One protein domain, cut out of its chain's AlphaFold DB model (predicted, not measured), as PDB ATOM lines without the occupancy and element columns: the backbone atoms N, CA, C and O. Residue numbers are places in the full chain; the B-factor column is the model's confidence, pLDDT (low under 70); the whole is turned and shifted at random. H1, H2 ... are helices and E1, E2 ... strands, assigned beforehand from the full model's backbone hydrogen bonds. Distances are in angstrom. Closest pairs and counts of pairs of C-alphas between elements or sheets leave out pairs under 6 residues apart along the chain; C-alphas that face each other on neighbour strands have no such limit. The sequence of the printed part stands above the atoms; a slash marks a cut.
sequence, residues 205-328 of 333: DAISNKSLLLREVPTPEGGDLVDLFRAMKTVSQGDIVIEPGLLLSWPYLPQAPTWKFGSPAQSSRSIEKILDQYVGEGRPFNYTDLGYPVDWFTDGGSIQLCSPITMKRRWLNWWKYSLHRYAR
ATOM      1  N   ASP A 205     -41.295-120.832  45.686       84.38
ATOM      2  CA  ASP A 205     -40.441-121.521  46.661       84.38
ATOM      3  C   ASP A 205     -39.197-120.707  47.038       84.38
ATOM      4  O   ASP A 205     -38.789-120.695  48.200       84.38
ATOM      5  N   ALA A 206     -38.641-119.951  46.084       83.19
ATOM      6  CA  ALA A 206     -37.452-119.129  46.290       83.19
ATOM      7  C   ALA A 206     -37.707-117.868  47.142       83.19
ATOM      8  O   ALA A 206     -36.753-117.209  47.559       83.19
ATOM      9  N   ILE A 207     -38.972-117.509  47.396       84.06
ATOM     10  CA  ILE A 207     -39.356-116.275  48.103       84.06
ATOM     11  C   ILE A 207     -40.294-116.508  49.292       84.06
ATOM     12  O   ILE A 207     -40.636-115.548  49.978       84.06
ATOM     13  N   SER A 208     -40.675-117.758  49.561       79.56
ATOM     14  CA  SER A 208     -41.651-118.162  50.590       79.56
ATOM     15  C   SER A 208     -41.352-117.615  51.995       79.56
ATOM     16  O   SER A 208     -42.265-117.302  52.757       79.56
ATOM     17  N   ASN A 209     -40.072-117.421  52.325       79.69
ATOM     18  CA  ASN A 209     -39.624-116.895  53.619       79.69
ATOM     19  C   ASN A 209     -39.386-115.374  53.634       79.69
ATOM     20  O   ASN A 209     -38.949-114.832  54.652       79.69
ATOM     21  N   LYS A 210     -39.641-114.665  52.528       80.94
ATOM     22  CA  LYS A 210     -39.422-113.217  52.437       80.94
ATOM     23  C   LYS A 210     -40.700-112.454  52.777       80.94
ATOM     24  O   LYS A 210     -41.752-112.641  52.165       80.94
ATOM     25  N   SER A 211     -40.601-111.540  53.737       81.31
ATOM     26  CA  SER A 211     -41.713-110.683  54.153       81.31
ATOM     27  C   SER A 211     -41.298-109.220  54.185       81.31
ATOM     28  O   SER A 211     -40.132-108.894  54.400       81.31
ATOM     29  N   LEU A 212     -42.267-108.337  53.952       77.75
ATOM     30  CA  LEU A 212     -42.094-106.897  54.090       77.75
ATOM     31  C   LEU A 212     -43.037-106.389  55.177       77.75
ATOM     32  O   LEU A 212     -44.208-106.774  55.258       77.75
ATOM     33  N   LEU A 213     -42.525-105.485  56.009       74.00
ATOM     34  CA  LEU A 213     -43.332-104.781  56.996       74.00
ATOM     35  C   LEU A 213     -44.095-103.652  56.306       74.00
ATOM     36  O   LEU A 213     -43.557-102.565  56.087       74.00
ATOM     37  N   LEU A 214     -45.356-103.929  55.967       69.00
ATOM     38  CA  LEU A 214     -46.243-102.991  55.290       69.00
ATOM     39  C   LEU A 214     -47.286-102.407  56.244       69.00
ATOM     40  O   LEU A 214     -47.787-103.067  57.157       69.00
ATOM     41  N   ARG A 215     -47.660-101.158  55.982       68.44
ATOM     42  CA  ARG A 215     -48.828-100.498  56.554       68.44
ATOM     43  C   ARG A 215     -49.726-100.034  55.412       68.44
ATOM     44  O   ARG A 215     -49.350 -99.172  54.623       68.44
ATOM     45  N   GLU A 216     -50.921-100.600  55.349       64.56
ATOM     46  CA  GLU A 216     -51.965-100.120  54.445       64.56
ATOM     47  C   GLU A 216     -52.420 -98.731  54.902       64.56
ATOM     48  O   GLU A 216     -52.600 -98.497  56.105       64.56
ATOM     49  N   VAL A 217     -52.550 -97.786  53.973       59.62
ATOM     50  CA  VAL A 217     -53.055 -96.448  54.282       59.62
ATOM     51  C   VAL A 217     -54.334 -96.228  53.486       59.62
ATOM     52  O   VAL A 217     -54.306 -96.321  52.262       59.62
ATOM     53  N   PRO A 218     -55.460 -95.912  54.146       55.78
ATOM     54  CA  PRO A 218     -56.628 -95.424  53.437       55.78
ATOM     55  C   PRO A 218     -56.259 -94.060  52.854       55.78
ATOM     56  O   PRO A 218     -56.056 -93.104  53.607       55.78
ATOM     57  N   THR A 219     -56.118 -93.962  51.537       52.62
ATOM     58  CA  THR A 219     -56.004 -92.666  50.865       52.62
ATOM     59  C   THR A 219     -57.305 -92.324  50.146       52.62
ATOM     60  O   THR A 219     -57.911 -93.210  49.549       52.62
ATOM     61  N   PRO A 220     -57.743 -91.049  50.189       49.31
ATOM     62  CA  PRO A 220     -58.869 -90.569  49.380       49.31
ATOM     63  C   PRO A 220     -58.584 -90.642  47.872       49.31
ATOM     64  O   PRO A 220     -59.505 -90.721  47.068       49.31
ATOM     65  N   GLU A 221     -57.300 -90.629  47.510       51.66
ATOM     66  CA  GLU A 221     -56.772 -90.724  46.152       51.66
ATOM     67  C   GLU A 221     -55.887 -91.981  46.113       51.66
ATOM     68  O   GLU A 221     -54.902 -92.076  46.854       51.66
ATOM     69  N   GLY A 222     -56.290 -93.012  45.368       51.06
ATOM     70  CA  GLY A 222     -55.566 -94.286  45.296       51.06
ATOM     71  C   GLY A 222     -54.101 -94.121  44.872       51.06
ATOM     72  O   GLY A 222     -53.728 -93.156  44.210       51.06
ATOM     73  N   GLY A 223     -53.255 -95.063  45.279       56.41
ATOM     74  CA  GLY A 223     -51.838 -95.098  44.926       56.41
ATOM     75  C   GLY A 223     -51.608 -95.830  43.619       56.41
ATOM     76  O   GLY A 223     -52.372 -96.723  43.258       56.41
ATOM     77  N   ASP A 224     -50.525 -95.499  42.925       71.38
ATOM     78  CA  ASP A 224     -50.100 -96.270  41.761       71.38
ATOM     79  C   ASP A 224     -49.330 -97.530  42.215       71.38
ATOM     80  O   ASP A 224     -48.537 -97.500  43.163       71.38
ATOM     81  N   LEU A 225     -49.524 -98.652  41.516       75.62
ATOM     82  CA  LEU A 225     -48.686 -99.850  41.614       75.62
ATOM     83  C   LEU A 225     -47.191 -99.514  41.455       75.62
ATOM     84  O   LEU A 225     -46.335-100.150  42.072       75.62
ATOM     85  N   VAL A 226     -46.875 -98.488  40.662       79.19
ATOM     86  CA  VAL A 226     -45.523 -97.943  40.530       79.19
ATOM     87  C   VAL A 226     -44.943 -97.531  41.888       79.19
ATOM     88  O   VAL A 226     -43.795 -97.871  42.195       79.19
ATOM     89  N   ASP A 227     -45.721 -96.845  42.724       78.38
ATOM     90  CA  ASP A 227     -45.269 -96.405  44.046       78.38
ATOM     91  C   ASP A 227     -45.110 -97.580  45.005       78.38
ATOM     92  O   ASP A 227     -44.121 -97.636  45.743       78.38
ATOM     93  N   LEU A 228     -46.008 -98.571  44.930       80.38
ATOM     94  CA  LEU A 228     -45.845 -99.831  45.656       80.38
ATOM     95  C   LEU A 228     -44.505-100.488  45.302       80.38
ATOM     96  O   LEU A 228     -43.729-100.813  46.201       80.38
ATOM     97  N   PHE A 229     -44.183-100.636  44.016       85.50
ATOM     98  CA  PHE A 229     -42.928-101.259  43.598       85.50
ATOM     99  C   PHE A 229     -41.692-100.448  44.010       85.50
ATOM    100  O   PHE A 229     -40.737-101.027  44.535       85.50
ATOM    101  N   ARG A 230     -41.694 -99.113  43.864       84.12
ATOM    102  CA  ARG A 230     -40.585 -98.260  44.351       84.12
ATOM    103  C   ARG A 230     -40.344 -98.449  45.845       84.12
ATOM    104  O   ARG A 230     -39.198 -98.549  46.296       84.12
ATOM    105  N   ALA A 231     -41.424 -98.510  46.607       79.88
ATOM    106  CA  ALA A 231     -41.349 -98.627  48.044       79.88
ATOM    107  C   ALA A 231     -40.912-100.043  48.474       79.88
ATOM    108  O   ALA A 231     -40.026-100.172  49.320       79.88
ATOM    109  N   MET A 232     -41.400-101.094  47.802       84.88
ATOM    110  CA  MET A 232     -40.902-102.468  47.952       84.88
ATOM    111  C   MET A 232     -39.391-102.549  47.700       84.88
ATOM    112  O   MET A 232     -38.665-103.066  48.546       84.88
ATOM    113  N   LYS A 233     -38.896-101.978  46.592       87.69
ATOM    114  CA  LYS A 233     -37.457-101.915  46.285       87.69
ATOM    115  C   LYS A 233     -36.667-101.258  47.417       87.69
ATOM    116  O   LYS A 233     -35.670-101.816  47.866       87.69
ATOM    117  N   THR A 234     -37.144-100.114  47.906       84.62
ATOM    118  CA  THR A 234     -36.481 -99.340  48.968       84.62
ATOM    119  C   THR A 234     -36.365-100.131  50.271       84.62
ATOM    120  O   THR A 234     -35.293-100.185  50.867       84.62
ATOM    121  N   VAL A 235     -37.450-100.776  50.708       81.38
ATOM    122  CA  VAL A 235     -37.482-101.485  51.998       81.38
ATOM    123  C   VAL A 235     -36.817-102.852  51.942       81.38
ATOM    124  O   VAL A 235     -36.241-103.288  52.931       81.38
ATOM    125  N   SER A 236     -36.843-103.508  50.785       84.44
ATOM    126  CA  SER A 236     -36.209-104.814  50.593       84.44
ATOM    127  C   SER A 236     -34.673-104.784  50.676       84.44
ATOM    128  O   SER A 236     -34.053-105.837  50.675       84.44
ATOM    129  N   GLN A 237     -34.046-103.598  50.701       83.62
ATOM    130  CA  GLN A 237     -32.586-103.426  50.796       83.62
ATOM    131  C   GLN A 237     -31.782-104.281  49.793       83.62
ATOM    132  O   GLN A 237     -30.685-104.742  50.092       83.62
ATOM    133  N   GLY A 238     -32.315-104.473  48.581       84.19
ATOM    134  CA  GLY A 238     -31.672-105.248  47.512       84.19
ATOM    135  C   GLY A 238     -32.294-106.621  47.252       84.19
ATOM    136  O   GLY A 238     -32.007-107.215  46.216       84.19
ATOM    137  N   ASP A 239     -33.201-107.096  48.112       87.44
ATOM    138  CA  ASP A 239     -33.954-108.331  47.864       87.44
ATOM    139  C   ASP A 239     -34.921-108.220  46.680       87.44
ATOM    140  O   ASP A 239     -35.257-109.240  46.077       87.44
ATOM    141  N   ILE A 240     -35.377-107.007  46.353       90.94
ATOM    142  CA  ILE A 240     -36.186-106.708  45.172       90.94
ATOM    143  C   ILE A 240     -35.412-105.753  44.271       90.94
ATOM    144  O   ILE A 240     -35.081-104.624  44.642       90.94
ATOM    145  N   VAL A 241     -35.194-106.191  43.041       93.19
ATOM    146  CA  VAL A 241     -34.596-105.421  41.961       93.19
ATOM    147  C   VAL A 241     -35.672-105.143  40.922       93.19
ATOM    148  O   VAL A 241     -36.502-105.987  40.595       93.19
ATOM    149  N   ILE A 242     -35.670-103.917  40.415       92.31
ATOM    150  CA  ILE A 242     -36.613-103.453  39.400       92.31
ATOM    151  C   ILE A 242     -35.803-103.121  38.165       92.31
ATOM    152  O   ILE A 242     -34.878-102.307  38.261       92.31
ATOM    153  N   GLU A 243     -36.157-103.748  37.043       92.75
ATOM    154  CA  GLU A 243     -35.535-103.499  35.747       92.75
ATOM    155  C   GLU A 243     -35.495-101.985  35.443       92.75
ATOM    156  O   GLU A 243     -36.501-101.286  35.628       92.75
ATOM    157  N   PRO A 244     -34.342-101.442  35.010       88.69
ATOM    158  CA  PRO A 244     -34.236-100.033  34.651       88.69
ATOM    159  C   PRO A 244     -35.291 -99.629  33.615       88.69
ATOM    160  O   PRO A 244     -35.486-100.314  32.618       88.69
ATOM    161  N   GLY A 245     -35.976 -98.507  33.847       83.69
ATOM    162  CA  GLY A 245     -36.997 -97.986  32.933       83.69
ATOM    163  C   GLY A 245     -38.388 -98.616  33.059       83.69
ATOM    164  O   GLY A 245     -39.346 -97.981  32.628       83.69
ATOM    165  N   LEU A 246     -38.537 -99.765  33.736       85.62
ATOM    166  CA  LEU A 246     -39.824-100.466  33.890       85.62
ATOM    167  C   LEU A 246     -40.940 -99.572  34.452       85.62
ATOM    168  O   LEU A 246     -42.085 -99.637  34.023       85.62
ATOM    169  N   LEU A 247     -40.595 -98.721  35.418       79.88
ATOM    170  CA  LEU A 247     -41.541 -97.824  36.087       79.88
ATOM    171  C   LEU A 247     -41.686 -96.454  35.407       79.88
ATOM    172  O   LEU A 247     -42.461 -95.630  35.880       79.88
ATOM    173  N   LEU A 248     -40.897 -96.169  34.367       73.06
ATOM    174  CA  LEU A 248     -40.969 -94.912  33.606       73.06
ATOM    175  C   LEU A 248     -41.878 -95.047  32.383       73.06
ATOM    176  O   LEU A 248     -42.465 -94.066  31.947       73.06
ATOM    177  N   SER A 249     -42.021 -96.260  31.850       67.19
ATOM    178  CA  SER A 249     -42.881 -96.568  30.704       67.19
ATOM    179  C   SER A 249     -44.373 -96.655  31.048       67.19
ATOM    180  O   SER A 249     -45.160 -97.087  30.212       67.19
ATOM    181  N   TRP A 250     -44.776 -96.282  32.267       67.31
ATOM    182  CA  TRP A 250     -46.095 -96.609  32.804       67.31
ATOM    183  C   TRP A 250     -46.779 -95.388  33.423       67.31
ATOM    184  O   TRP A 250     -46.687 -95.172  34.628       67.31
ATOM    185  N   PRO A 251     -47.429 -94.537  32.612       51.62
ATOM    186  CA  PRO A 251     -47.999 -93.311  33.147       51.62
ATOM    187  C   PRO A 251     -49.330 -93.518  33.890       51.62
ATOM    188  O   PRO A 251     -49.677 -92.650  34.679       51.62
ATOM    189  N   TYR A 252     -50.059 -94.628  33.691       52.06
ATOM    190  CA  TYR A 252     -51.353 -94.852  34.353       52.06
ATOM    191  C   TYR A 252     -51.675 -96.339  34.513       52.06
ATOM    192  O   TYR A 252     -51.904 -97.050  33.533       52.06
ATOM    193  N   LEU A 253     -51.742 -96.800  35.758       56.94
ATOM    194  CA  LEU A 253     -52.305 -98.092  36.131       56.94
ATOM    195  C   LEU A 253     -53.607 -97.920  36.917       56.94
ATOM    196  O   LEU A 253     -53.829 -96.858  37.500       56.94
ATOM    197  N   PRO A 254     -54.476 -98.952  36.962       55.34
ATOM    198  CA  PRO A 254     -55.644 -98.937  37.828       55.34
ATOM    199  C   PRO A 254     -55.213 -98.648  39.265       55.34
ATOM    200  O   PRO A 254     -54.202 -99.181  39.727       55.34
ATOM    201  N   GLN A 255     -55.998 -97.823  39.955       56.31
ATOM    202  CA  GLN A 255     -55.713 -97.401  41.321       56.31
ATOM    203  C   GLN A 255     -55.529 -98.623  42.231       56.31
ATOM    204  O   GLN A 255     -56.432 -99.448  42.380       56.31
ATOM    205  N   ALA A 256     -54.353 -98.741  42.842       54.97
ATOM    206  CA  ALA A 256     -54.099 -99.667  43.931       54.97
ATOM    207  C   ALA A 256     -54.323 -98.936  45.271       54.97
ATOM    208  O   ALA A 256     -54.189 -97.712  45.348       54.97
ATOM    209  N   PRO A 257     -54.650 -99.638  46.365       53.31
ATOM    210  CA  PRO A 257     -54.530 -99.035  47.690       53.31
ATOM    211  C   PRO A 257     -53.088 -98.537  47.908       53.31
ATOM    212  O   PRO A 257     -52.130 -99.205  47.506       53.31
ATOM    213  N   THR A 258     -52.915 -97.358  48.520       54.66
ATOM    214  CA  THR A 258     -51.571 -96.869  48.865       54.66
ATOM    215  C   THR A 258     -51.001 -97.669  50.035       54.66
ATOM    216  O   THR A 258     -51.644 -97.898  51.063       54.66
ATOM    217  N   TRP A 259     -49.731 -98.046  49.908       57.34
ATOM    218  CA  TRP A 259     -48.973 -98.694  50.972       57.34
ATOM    219  C   TRP A 259     -47.899 -97.735  51.494       57.34
ATOM    220  O   TRP A 259     -47.134 -97.164  50.717       57.34
ATOM    221  N   LYS A 260     -47.812 -97.564  52.818       56.56
ATOM    222  CA  LYS A 260     -46.665 -96.937  53.501       56.56
ATOM    223  C   LYS A 260     -45.924 -97.987  54.332       56.56
ATOM    224  O   LYS A 260     -46.454 -99.051  54.630       56.56
ATOM    225  N   PHE A 261     -44.695 -97.694  54.743       55.34
ATOM    226  CA  PHE A 261     -43.862 -98.607  55.532       55.34
ATOM    227  C   PHE A 261     -43.563 -97.962  56.906       55.34
ATOM    228  O   PHE A 261     -43.023 -96.859  56.940       55.34
ATOM    229  N   GLY A 262     -43.955 -98.586  58.038       43.41
ATOM    230  CA  GLY A 262     -43.700 -98.075  59.422       43.41
ATOM    231  C   GLY A 262     -44.773 -98.422  60.497       43.41
ATOM    232  O   GLY A 262     -45.912 -98.684  60.118       43.41
ATOM    233  N   SER A 263     -44.429 -98.475  61.806       48.25
ATOM    234  CA  SER A 263     -45.278 -98.945  62.955       48.25
ATOM    235  C   SER A 263     -46.046 -97.809  63.685       48.25
ATOM    236  O   SER A 263     -45.754 -96.652  63.369       48.25
ATOM    237  N   PRO A 264     -47.056 -98.057  64.583       40.69
ATOM    238  CA  PRO A 264     -47.287 -99.244  65.446       40.69
ATOM    239  C   PRO A 264     -48.428-100.215  65.078       40.69
ATOM    240  O   PRO A 264     -48.592-101.215  65.765       40.69
ATOM    241  N   ALA A 265     -49.192-100.001  64.007       48.12
ATOM    242  CA  ALA A 265     -50.187-100.980  63.537       48.12
ATOM    243  C   ALA A 265     -49.759-101.563  62.179       48.12
ATOM    244  O   ALA A 265     -50.381-101.301  61.154       48.12
ATOM    245  N   GLN A 266     -48.617-102.259  62.148       59.81
ATOM    246  CA  GLN A 266     -48.115-102.927  60.939       59.81
ATOM    247  C   GLN A 266     -48.728-104.317  60.794       59.81
ATOM    248  O   GLN A 266     -48.867-105.046  61.773       59.81
ATOM    249  N   SER A 267     -48.985-104.717  59.552       60.84
ATOM    250  CA  SER A 267     -49.187-106.120  59.200       60.84
ATOM    251  C   SER A 267     -47.966-106.588  58.413       60.84
ATOM    252  O   SER A 267     -47.667-106.027  57.358       60.84
ATOM    253  N   SER A 268     -47.252-107.603  58.904       67.69
ATOM    254  CA  SER A 268     -46.263-108.291  58.070       67.69
ATOM    255  C   SER A 268     -47.011-108.958  56.920       67.69
ATOM    256  O   SER A 268     -47.930-109.750  57.155       67.69
ATOM    257  N   ARG A 269     -46.664-108.608  55.680       73.94
ATOM    258  CA  ARG A 269     -47.204-109.277  54.496       73.94
ATOM    259  C   ARG A 269     -46.082-110.009  53.777       73.94
ATOM    260  O   ARG A 269     -44.984-109.487  53.591       73.94
ATOM    261  N   SER A 270     -46.382-111.239  53.375       81.44
ATOM    262  CA  SER A 270     -45.507-112.012  52.498       81.44
ATOM    263  C   SER A 270     -45.367-111.293  51.154       81.44
ATOM    264  O   SER A 270     -46.368-110.818  50.604       81.44
ATOM    265  N   ILE A 271     -44.138-111.225  50.630       81.94
ATOM    266  CA  ILE A 271     -43.873-110.669  49.295       81.94
ATOM    267  C   ILE A 271     -44.627-111.464  48.233       81.94
ATOM    268  O   ILE A 271     -45.207-110.871  47.329       81.94
ATOM    269  N   GLU A 272     -44.688-112.784  48.393       83.19
ATOM    270  CA  GLU A 272     -45.456-113.685  47.534       83.19
ATOM    271  C   GLU A 272     -46.916-113.243  47.427       83.19
ATOM    272  O   GLU A 272     -47.412-113.064  46.323       83.19
ATOM    273  N   LYS A 273     -47.583-112.957  48.555       81.12
ATOM    274  CA  LYS A 273     -48.993-112.523  48.552       81.12
ATOM    275  C   LYS A 273     -49.199-111.200  47.817       81.12
ATOM    276  O   LYS A 273     -50.212-111.028  47.148       81.12
ATOM    277  N   ILE A 274     -48.258-110.265  47.951       81.56
ATOM    278  CA  ILE A 274     -48.310-108.980  47.244       81.56
ATOM    279  C   ILE A 274     -48.152-109.225  45.741       81.56
ATOM    280  O   ILE A 274     -48.961-108.759  44.943       81.56
ATOM    281  N   LEU A 275     -47.136-109.993  45.346       85.06
ATOM    282  CA  LEU A 275     -46.890-110.303  43.943       85.06
ATOM    283  C   LEU A 275     -48.033-111.119  43.330       85.06
ATOM    284  O   LEU A 275     -48.423-110.828  42.208       85.06
ATOM    285  N   ASP A 276     -48.636-112.060  44.049       81.56
ATOM    286  CA  ASP A 276     -49.785-112.833  43.571       81.56
ATOM    287  C   ASP A 276     -51.035-111.970  43.369       81.56
ATOM    288  O   ASP A 276     -51.761-112.167  42.396       81.56
ATOM    289  N   GLN A 277     -51.269-110.991  44.248       77.69
ATOM    290  CA  GLN A 277     -52.410-110.078  44.152       77.69
ATOM    291  C   GLN A 277     -52.309-109.142  42.936       77.69
ATOM    292  O   GLN A 277     -53.308-108.845  42.273       77.69
ATOM    293  N   TYR A 278     -51.109-108.638  42.648       76.12
ATOM    294  CA  TYR A 278     -50.930-107.617  41.616       76.12
ATOM    295  C   TYR A 278     -50.406-108.176  40.297       76.12
ATOM    296  O   TYR A 278     -50.813-107.702  39.246       76.12
ATOM    297  N   VAL A 279     -49.544-109.182  40.331       77.62
ATOM    298  CA  VAL A 279     -48.759-109.651  39.178       77.62
ATOM    299  C   VAL A 279     -49.045-111.120  38.830       77.62
ATOM    300  O   VAL A 279     -48.824-111.528  37.690       77.62
ATOM    301  N   GLY A 280     -49.534-111.905  39.792       70.94
ATOM    302  CA  GLY A 280     -49.741-113.346  39.676       70.94
ATOM    303  C   GLY A 280     -51.199-113.788  39.506       70.94
ATOM    304  O   GLY A 280     -52.056-113.085  38.973       70.94
ATOM    305  N   GLU A 281     -51.461-115.018  39.941       64.31
ATOM    306  CA  GLU A 281     -52.711-115.754  39.698       64.31
ATOM    307  C   GLU A 281     -53.882-115.322  40.593       64.31
ATOM    308  O   GLU A 281     -55.016-115.715  40.340       64.31
ATOM    309  N   GLY A 282     -53.645-114.476  41.598       55.53
ATOM    310  CA  GLY A 282     -54.623-114.124  42.630       55.53
ATOM    311  C   GLY A 282     -55.766-113.204  42.193       55.53
ATOM    312  O   GLY A 282     -56.508-112.734  43.057       55.53
ATOM    313  N   ARG A 283     -55.928-112.906  40.895       59.84
ATOM    314  CA  ARG A 283     -57.041-112.080  40.406       59.84
ATOM    315  C   ARG A 283     -58.201-112.956  39.932       59.84
ATOM    316  O   ARG A 283     -57.989-113.821  39.082       59.84
ATOM    317  N   PRO A 284     -59.436-112.684  40.386       47.81
ATOM    318  CA  PRO A 284     -60.612-113.474  40.019       47.81
ATOM    319  C   PRO A 284     -60.991-113.393  38.526       47.81
ATOM    320  O   PRO A 284     -61.777-114.211  38.072       47.81
ATOM    321  N   PHE A 285     -60.405-112.473  37.747       50.34
ATOM    322  CA  PHE A 285     -60.694-112.270  36.313       50.34
ATOM    323  C   PHE A 285     -59.530-112.658  35.378       50.34
ATOM    324  O   PHE A 285     -59.486-112.273  34.213       50.34
ATOM    325  N   ASN A 286     -58.569-113.443  35.875       56.94
ATOM    326  CA  ASN A 286     -57.315-113.767  35.177       56.94
ATOM    327  C   ASN A 286     -57.453-114.600  33.884       56.94
ATOM    328  O   ASN A 286     -56.430-114.962  33.301       56.94
ATOM    329  N   TYR A 287     -58.663-114.987  33.463       65.50
ATOM    330  CA  TYR A 287     -58.846-115.754  32.225       65.50
ATOM    331  C   TYR A 287     -59.165-114.900  30.997       65.50
ATOM    332  O   TYR A 287     -58.919-115.349  29.881       65.50
ATOM    333  N   THR A 288     -59.649-113.667  31.184       67.12
ATOM    334  CA  THR A 288     -59.912-112.721  30.081       67.12
ATOM    335  C   THR A 288     -58.964-111.527  30.082       67.12
ATOM    336  O   THR A 288     -58.767-110.890  29.044       67.12
ATOM    337  N   ASP A 289     -58.330-111.250  31.224       71.81
ATOM    338  CA  ASP A 289     -57.324-110.205  31.378       71.81
ATOM    339  C   ASP A 289     -55.901-110.782  31.272       71.81
ATOM    340  O   ASP A 289     -55.572-111.811  31.862       71.81
ATOM    341  N   LEU A 290     -55.030-110.087  30.537       73.25
ATOM    342  CA  LEU A 290     -53.593-110.386  30.472       73.25
ATOM    343  C   LEU A 290     -52.852-109.918  31.736       73.25
ATOM    344  O   LEU A 290     -51.663-110.205  31.913       73.25
ATOM    345  N   GLY A 291     -53.546-109.178  32.602       75.88
ATOM    346  CA  GLY A 291     -52.987-108.548  33.779       75.88
ATOM    347  C   GLY A 291     -52.031-107.421  33.403       75.88
ATOM    348  O   GLY A 291     -52.066-106.848  32.313       75.88
ATOM    349  N   TYR A 292     -51.150-107.075  34.331       81.12
ATOM    350  CA  TYR A 292     -50.222-105.975  34.121       81.12
ATOM    351  C   TYR A 292     -49.035-106.349  33.213       81.12
ATOM    352  O   TYR A 292     -48.542-107.476  33.318       81.12
ATOM    353  N   PRO A 293     -48.494-105.408  32.405       84.94
ATOM    354  CA  PRO A 293     -47.219-105.532  31.674       84.94
ATOM    355  C   PRO A 293     -45.969-105.596  32.578       84.94
ATOM    356  O   PRO A 293     -44.937-104.997  32.294       84.94
ATOM    357  N   VAL A 294     -46.046-106.334  33.679       88.19
ATOM    358  CA  VAL A 294     -44.931-106.667  34.562       88.19
ATOM    359  C   VAL A 294     -45.045-108.132  34.946       88.19
ATOM    360  O   VAL A 294     -46.149-108.659  35.096       88.19
ATOM    361  N   ASP A 295     -43.915-108.799  35.119       91.88
ATOM    362  CA  ASP A 295     -43.856-110.087  35.807       91.88
ATOM    363  C   ASP A 295     -42.587-110.175  36.650       91.88
ATOM    364  O   ASP A 295     -41.800-109.222  36.703       91.88
ATOM    365  N   TRP A 296     -42.386-111.300  37.327       93.94
ATOM    366  CA  TRP A 296     -41.234-111.472  38.198       93.94
ATOM    367  C   TRP A 296     -40.592-112.852  38.099       93.94
ATOM    368  O   TRP A 296     -41.228-113.862  37.790       93.94
ATOM    369  N   PHE A 297     -39.297-112.892  38.388       94.75
ATOM    370  CA  PHE A 297     -38.499-114.112  38.497       94.75
ATOM    371  C   PHE A 297     -37.477-113.965  39.626       94.75
ATOM    372  O   PHE A 297     -37.334-112.875  40.184       94.75
ATOM    373  N   THR A 298     -36.758-115.036  39.969       93.81
ATOM    374  CA  THR A 298     -35.626-114.937  40.896       93.81
ATOM    375  C   THR A 298     -34.286-115.095  40.189       93.81
ATOM    376  O   THR A 298     -34.143-115.853  39.226       93.81
ATOM    377  N   ASP A 299     -33.302-114.321  40.638       92.56
ATOM    378  CA  ASP A 299     -31.919-114.396  40.170       92.56
ATOM    379  C   ASP A 299     -30.965-113.983  41.290       92.56
ATOM    380  O   ASP A 299     -31.203-112.997  41.990       92.56
ATOM    381  N   GLY A 300     -29.917-114.775  41.516       87.88
ATOM    382  CA  GLY A 300     -28.965-114.545  42.607       87.88
ATOM    383  C   GLY A 300     -29.613-114.418  43.993       87.88
ATOM    384  O   GLY A 300     -29.130-113.660  44.826       87.88
ATOM    385  N   GLY A 301     -30.743-115.095  44.231       86.94
ATOM    386  CA  GLY A 301     -31.504-114.995  45.483       86.94
ATOM    387  C   GLY A 301     -32.348-113.722  45.629       86.94
ATOM    388  O   GLY A 301     -33.038-113.577  46.633       86.94
ATOM    389  N   SER A 302     -32.348-112.826  44.644       91.38
ATOM    390  CA  SER A 302     -33.178-111.614  44.603       91.38
ATOM    391  C   SER A 302     -34.401-111.795  43.698       91.38
ATOM    392  O   SER A 302     -34.405-112.636  42.801       91.38
ATOM    393  N   ILE A 303     -35.445-111.004  43.937       94.00
ATOM    394  CA  ILE A 303     -36.665-110.940  43.130       94.00
ATOM    395  C   ILE A 303     -36.479-109.858  42.080       94.00
ATOM    396  O   ILE A 303     -36.203-108.710  42.410       94.00
ATOM    397  N   GLN A 304     -36.663-110.213  40.819       95.56
ATOM    398  CA  GLN A 304     -36.455-109.332  39.681       95.56
ATOM    399  C   GLN A 304     -37.813-109.007  39.063       95.56
ATOM    400  O   GLN A 304     -38.440-109.886  38.472       95.56
ATOM    401  N   LEU A 305     -38.277-107.762  39.203       93.94
ATOM    402  CA  LEU A 305     -39.432-107.260  38.456       93.94
ATOM    403  C   LEU A 305     -38.985-106.870  37.050       93.94
ATOM    404  O   LEU A 305     -38.009-106.129  36.900       93.94
ATOM    405  N   CYS A 306     -39.696-107.357  36.036       93.69
ATOM    406  CA  CYS A 306     -39.232-107.302  34.656       93.69
ATOM    407  C   CYS A 306     -40.280-106.816  33.657       93.69
ATOM    408  O   CYS A 306     -41.487-106.950  33.872       93.69
ATOM    409  N   SER A 307     -39.776-106.245  32.563       92.62
ATOM    410  CA  SER A 307     -40.557-105.732  31.440       92.62
ATOM    411  C   SER A 307     -41.060-106.855  30.527       92.62
ATOM    412  O   SER A 307     -40.484-107.950  30.523       92.62
ATOM    413  N   PRO A 308     -42.060-106.588  29.668       91.50
ATOM    414  CA  PRO A 308     -42.517-107.555  28.670       91.50
ATOM    415  C   PRO A 308     -41.400-108.019  27.715       91.50
ATOM    416  O   PRO A 308     -41.329-109.193  27.356       91.50
ATOM    417  N   ILE A 309     -40.440-107.141  27.391       93.19
ATOM    418  CA  ILE A 309     -39.257-107.485  26.584       93.19
ATOM    419  C   ILE A 309     -38.382-108.516  27.310       93.19
ATOM    420  O   ILE A 309     -37.956-109.517  26.721       93.19
ATOM    421  N   THR A 310     -38.120-108.307  28.603       95.38
ATOM    422  CA  THR A 310     -37.379-109.286  29.406       95.38
ATOM    423  C   THR A 310     -38.166-110.583  29.566       95.38
ATOM    424  O   THR A 310     -37.553-111.655  29.493       95.38
ATOM    425  N   MET A 311     -39.495-110.512  29.714       94.81
ATOM    426  CA  MET A 311     -40.352-111.696  29.770       94.81
ATOM    427  C   MET A 311     -40.197-112.547  28.507       94.81
ATOM    428  O   MET A 311     -39.817-113.716  28.592       94.81
ATOM    429  N   LYS A 312     -40.393-111.940  27.332       95.25
ATOM    430  CA  LYS A 312     -40.210-112.577  26.023       95.25
ATOM    431  C   LYS A 312     -38.860-113.286  25.919       95.25
ATOM    432  O   LYS A 312     -38.797-114.472  25.605       95.25
ATOM    433  N   ARG A 313     -37.765-112.589  26.246       96.00
ATOM    434  CA  ARG A 313     -36.408-113.159  26.206       96.00
ATOM    435  C   ARG A 313     -36.255-114.370  27.131       96.00
ATOM    436  O   ARG A 313     -35.658-115.367  26.730       96.00
ATOM    437  N   ARG A 314     -36.757-114.299  28.369       96.19
ATOM    438  CA  ARG A 314     -36.654-115.418  29.324       96.19
ATOM    439  C   ARG A 314     -37.496-116.611  28.888       96.19
ATOM    440  O   ARG A 314     -36.997-117.730  28.977       96.19
ATOM    441  N   TRP A 315     -38.702-116.383  28.370       96.56
ATOM    442  CA  TRP A 315     -39.541-117.424  27.779       96.56
ATOM    443  C   TRP A 315     -38.826-118.145  26.635       96.56
ATOM    444  O   TRP A 315     -38.710-119.368  26.669       96.56
ATOM    445  N   LEU A 316     -38.277-117.401  25.670       96.69
ATOM    446  CA  LEU A 316     -37.553-117.977  24.531       96.69
ATOM    447  C   LEU A 316     -36.308-118.758  24.966       96.69
ATOM    448  O   LEU A 316     -36.065-119.860  24.476       96.69
ATOM    449  N   ASN A 317     -35.533-118.222  25.912       95.94
ATOM    450  CA  ASN A 317     -34.375-118.927  26.460       95.94
ATOM    451  C   ASN A 317     -34.799-120.231  27.140       95.94
ATOM    452  O   ASN A 317     -34.231-121.285  26.863       95.94
ATOM    453  N   TRP A 318     -35.811-120.168  28.006       95.56
ATOM    454  CA  TRP A 318     -36.349-121.339  28.689       95.56
ATOM    455  C   TRP A 318     -36.850-122.393  27.704       95.56
ATOM    456  O   TRP A 318     -36.496-123.556  27.849       95.56
ATOM    457  N   TRP A 319     -37.587-121.996  26.666       95.25
ATOM    458  CA  TRP A 319     -38.095-122.911  25.645       95.25
ATOM    459  C   TRP A 319     -36.974-123.648  24.916       95.25
ATOM    460  O   TRP A 319     -37.004-124.874  24.820       95.25
ATOM    461  N   LYS A 320     -35.930-122.918  24.497       93.19
ATOM    462  CA  LYS A 320     -34.732-123.500  23.873       93.19
ATOM    463  C   LYS A 320     -34.077-124.543  24.787       93.19
ATOM    464  O   LYS A 320     -33.772-125.645  24.338       93.19
ATOM    465  N   TYR A 321     -33.925-124.249  26.080       90.06
ATOM    466  CA  TYR A 321     -33.375-125.211  27.045       90.06
ATOM    467  C   TYR A 321     -34.300-126.406  27.318       90.06
ATOM    468  O   TYR A 321     -33.821-127.534  27.454       90.06
ATOM    469  N   SER A 322     -35.611-126.178  27.392       85.81
ATOM    470  CA  SER A 322     -36.615-127.217  27.626       85.81
ATOM    471  C   SER A 322     -36.663-128.216  26.473       85.81
ATOM    472  O   SER A 322     -36.613-129.418  26.720       85.81
ATOM    473  N   LEU A 323     -36.637-127.755  25.220       77.19
ATOM    474  CA  LEU A 323     -36.572-128.633  24.045       77.19
ATOM    475  C   LEU A 323     -35.352-129.567  24.078       77.19
ATOM    476  O   LEU A 323     -35.470-130.753  23.774       77.19
ATOM    477  N   HIS A 324     -34.191-129.074  24.520       64.38
ATOM    478  CA  HIS A 324     -32.992-129.905  24.666       64.38
ATOM    479  C   HIS A 324     -33.098-130.949  25.789       64.38
ATOM    480  O   HIS A 324     -32.509-132.024  25.672       64.38
ATOM    481  N   ARG A 325     -33.850-130.674  26.864       59.91
ATOM    482  CA  ARG A 325     -34.111-131.652  27.938       59.91
ATOM    483  C   ARG A 325     -35.196-132.667  27.572       59.91
ATOM    484  O   ARG A 325     -35.109-133.811  28.013       59.91
ATOM    485  N   TYR A 326     -36.179-132.269  26.763       51.53
ATOM    486  CA  TYR A 326     -37.367-133.065  26.429       51.53
ATOM    487  C   TYR A 326     -37.344-133.692  25.027       51.53
ATOM    488  O   TYR A 326     -38.316-134.310  24.606       51.53
ATOM    489  N   ALA A 327     -36.191-133.686  24.351       46.78
ATOM    490  CA  ALA A 327     -35.889-134.627  23.266       46.78
ATOM    491  C   ALA A 327     -35.839-136.110  23.731       46.78
ATOM    492  O   ALA A 327     -35.522-137.004  22.948       46.78
ATOM    493  N   ARG A 328     -36.172-136.393  25.002       42.66
ATOM    494  CA  ARG A 328     -36.691-137.688  25.469       42.66
ATOM    495  C   ARG A 328     -38.192-137.537  25.744       42.66
ATOM    496  O   ARG A 328     -38.559-136.585  26.428       42.66
TER     497      ARG A 328
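What this domain is: This is residues 205 to 328 of the 333 residues of the protein "Unannotated" of Lentimonas sp. CC11 (UniProt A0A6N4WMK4). Two small three-stranded sheets make a body with helix H1 bridging them, over E3 of one sheet and E2 of the other, while the long last helix H3 leaves the second sheet as an arm, its residues 315 to 326 sticking out. A second short helix, H2, follows E4 directly and grazes both sheets. The printed part has 124 residues, with the named elements in the order E1, H1, E2, E3, E4, H2, E5, E6, H3; the class is mixed, helices and strands. One sheet runs E3, E1, E4 and is antiparallel, the other runs E2, E6, E5 and is mixed. The whole is elongated, 56 by 30 by 29 A, yet only just compact, close to loose, with a radius of gyration of the C-alphas of 16.1 A.

Where its parts are: E1, residues 211 to 217, begins with C-alpha 211 at (-41.713, -110.683, 54.153) and is 18.2 A long. H1 is residues 225 to 235, 15.4 A. E2 is residues 240 to 242, E3 residues 258 to 260 and E4 residues 267 to 270. H2 is residues 271 to 278, 10.9 A. E5, residues 295 to 299, is 13.4 A long, and E6, residues 302 to 306, is 12.4 A. H3, residues 308 to 326, is 26.1 A long, from C-alpha 308 at (-42.517, -107.555, 28.670) to C-alpha 326 at (-37.367, -133.065, 26.429).

How they stand to each other: E1 pairs in a staggered way: its residues 211 to 214 with E4, N 212 and O 269 being 3.0 A apart, and its residues 215 to 217 with E3, N 215 and O 260 being 2.8 A apart. H1 is on this sheet at a height of 7.9 A and lies only just over E3, with 3 C-alphas falling on it; the closest C-alphas are those of Leu 228 and Trp 259, 6.3 A. H1 is also on the other sheet, over E2, at a height of 8.2 A; the C-alphas of Lys 233 and Ile 240 are the closest, 5.1 A. There E2 and E6 are parallel, with N 241 and O 303 at 2.8 A, and E5 and E6 form a hairpin, with N 304 and O 297 at 2.8 A. H1 and H2 are near each other. H3 only grazes the sheet E2 E6 E5 with its residues 308 to 314; the closest C-alphas of E5 and H3 are those of Asp 295 and Met 311, 7.2 A. In H1, H2 and H3 every O i to N i+4 pair is within hydrogen-bond range.

The domain as a whole: The C-alphas of Pro 220 and Arg 328, the two farthest apart, are 57.3 A from each other. Residues 284 to 289 and 315 to 328 stand free. The printed part has no cut; the links E2 to E3 and H2 to E5 are long. Mean pLDDT of the printed part is 75.4, and it is under 70 in residues 214 to 223, 249 to 268, 281 to 288 and 324 to 328.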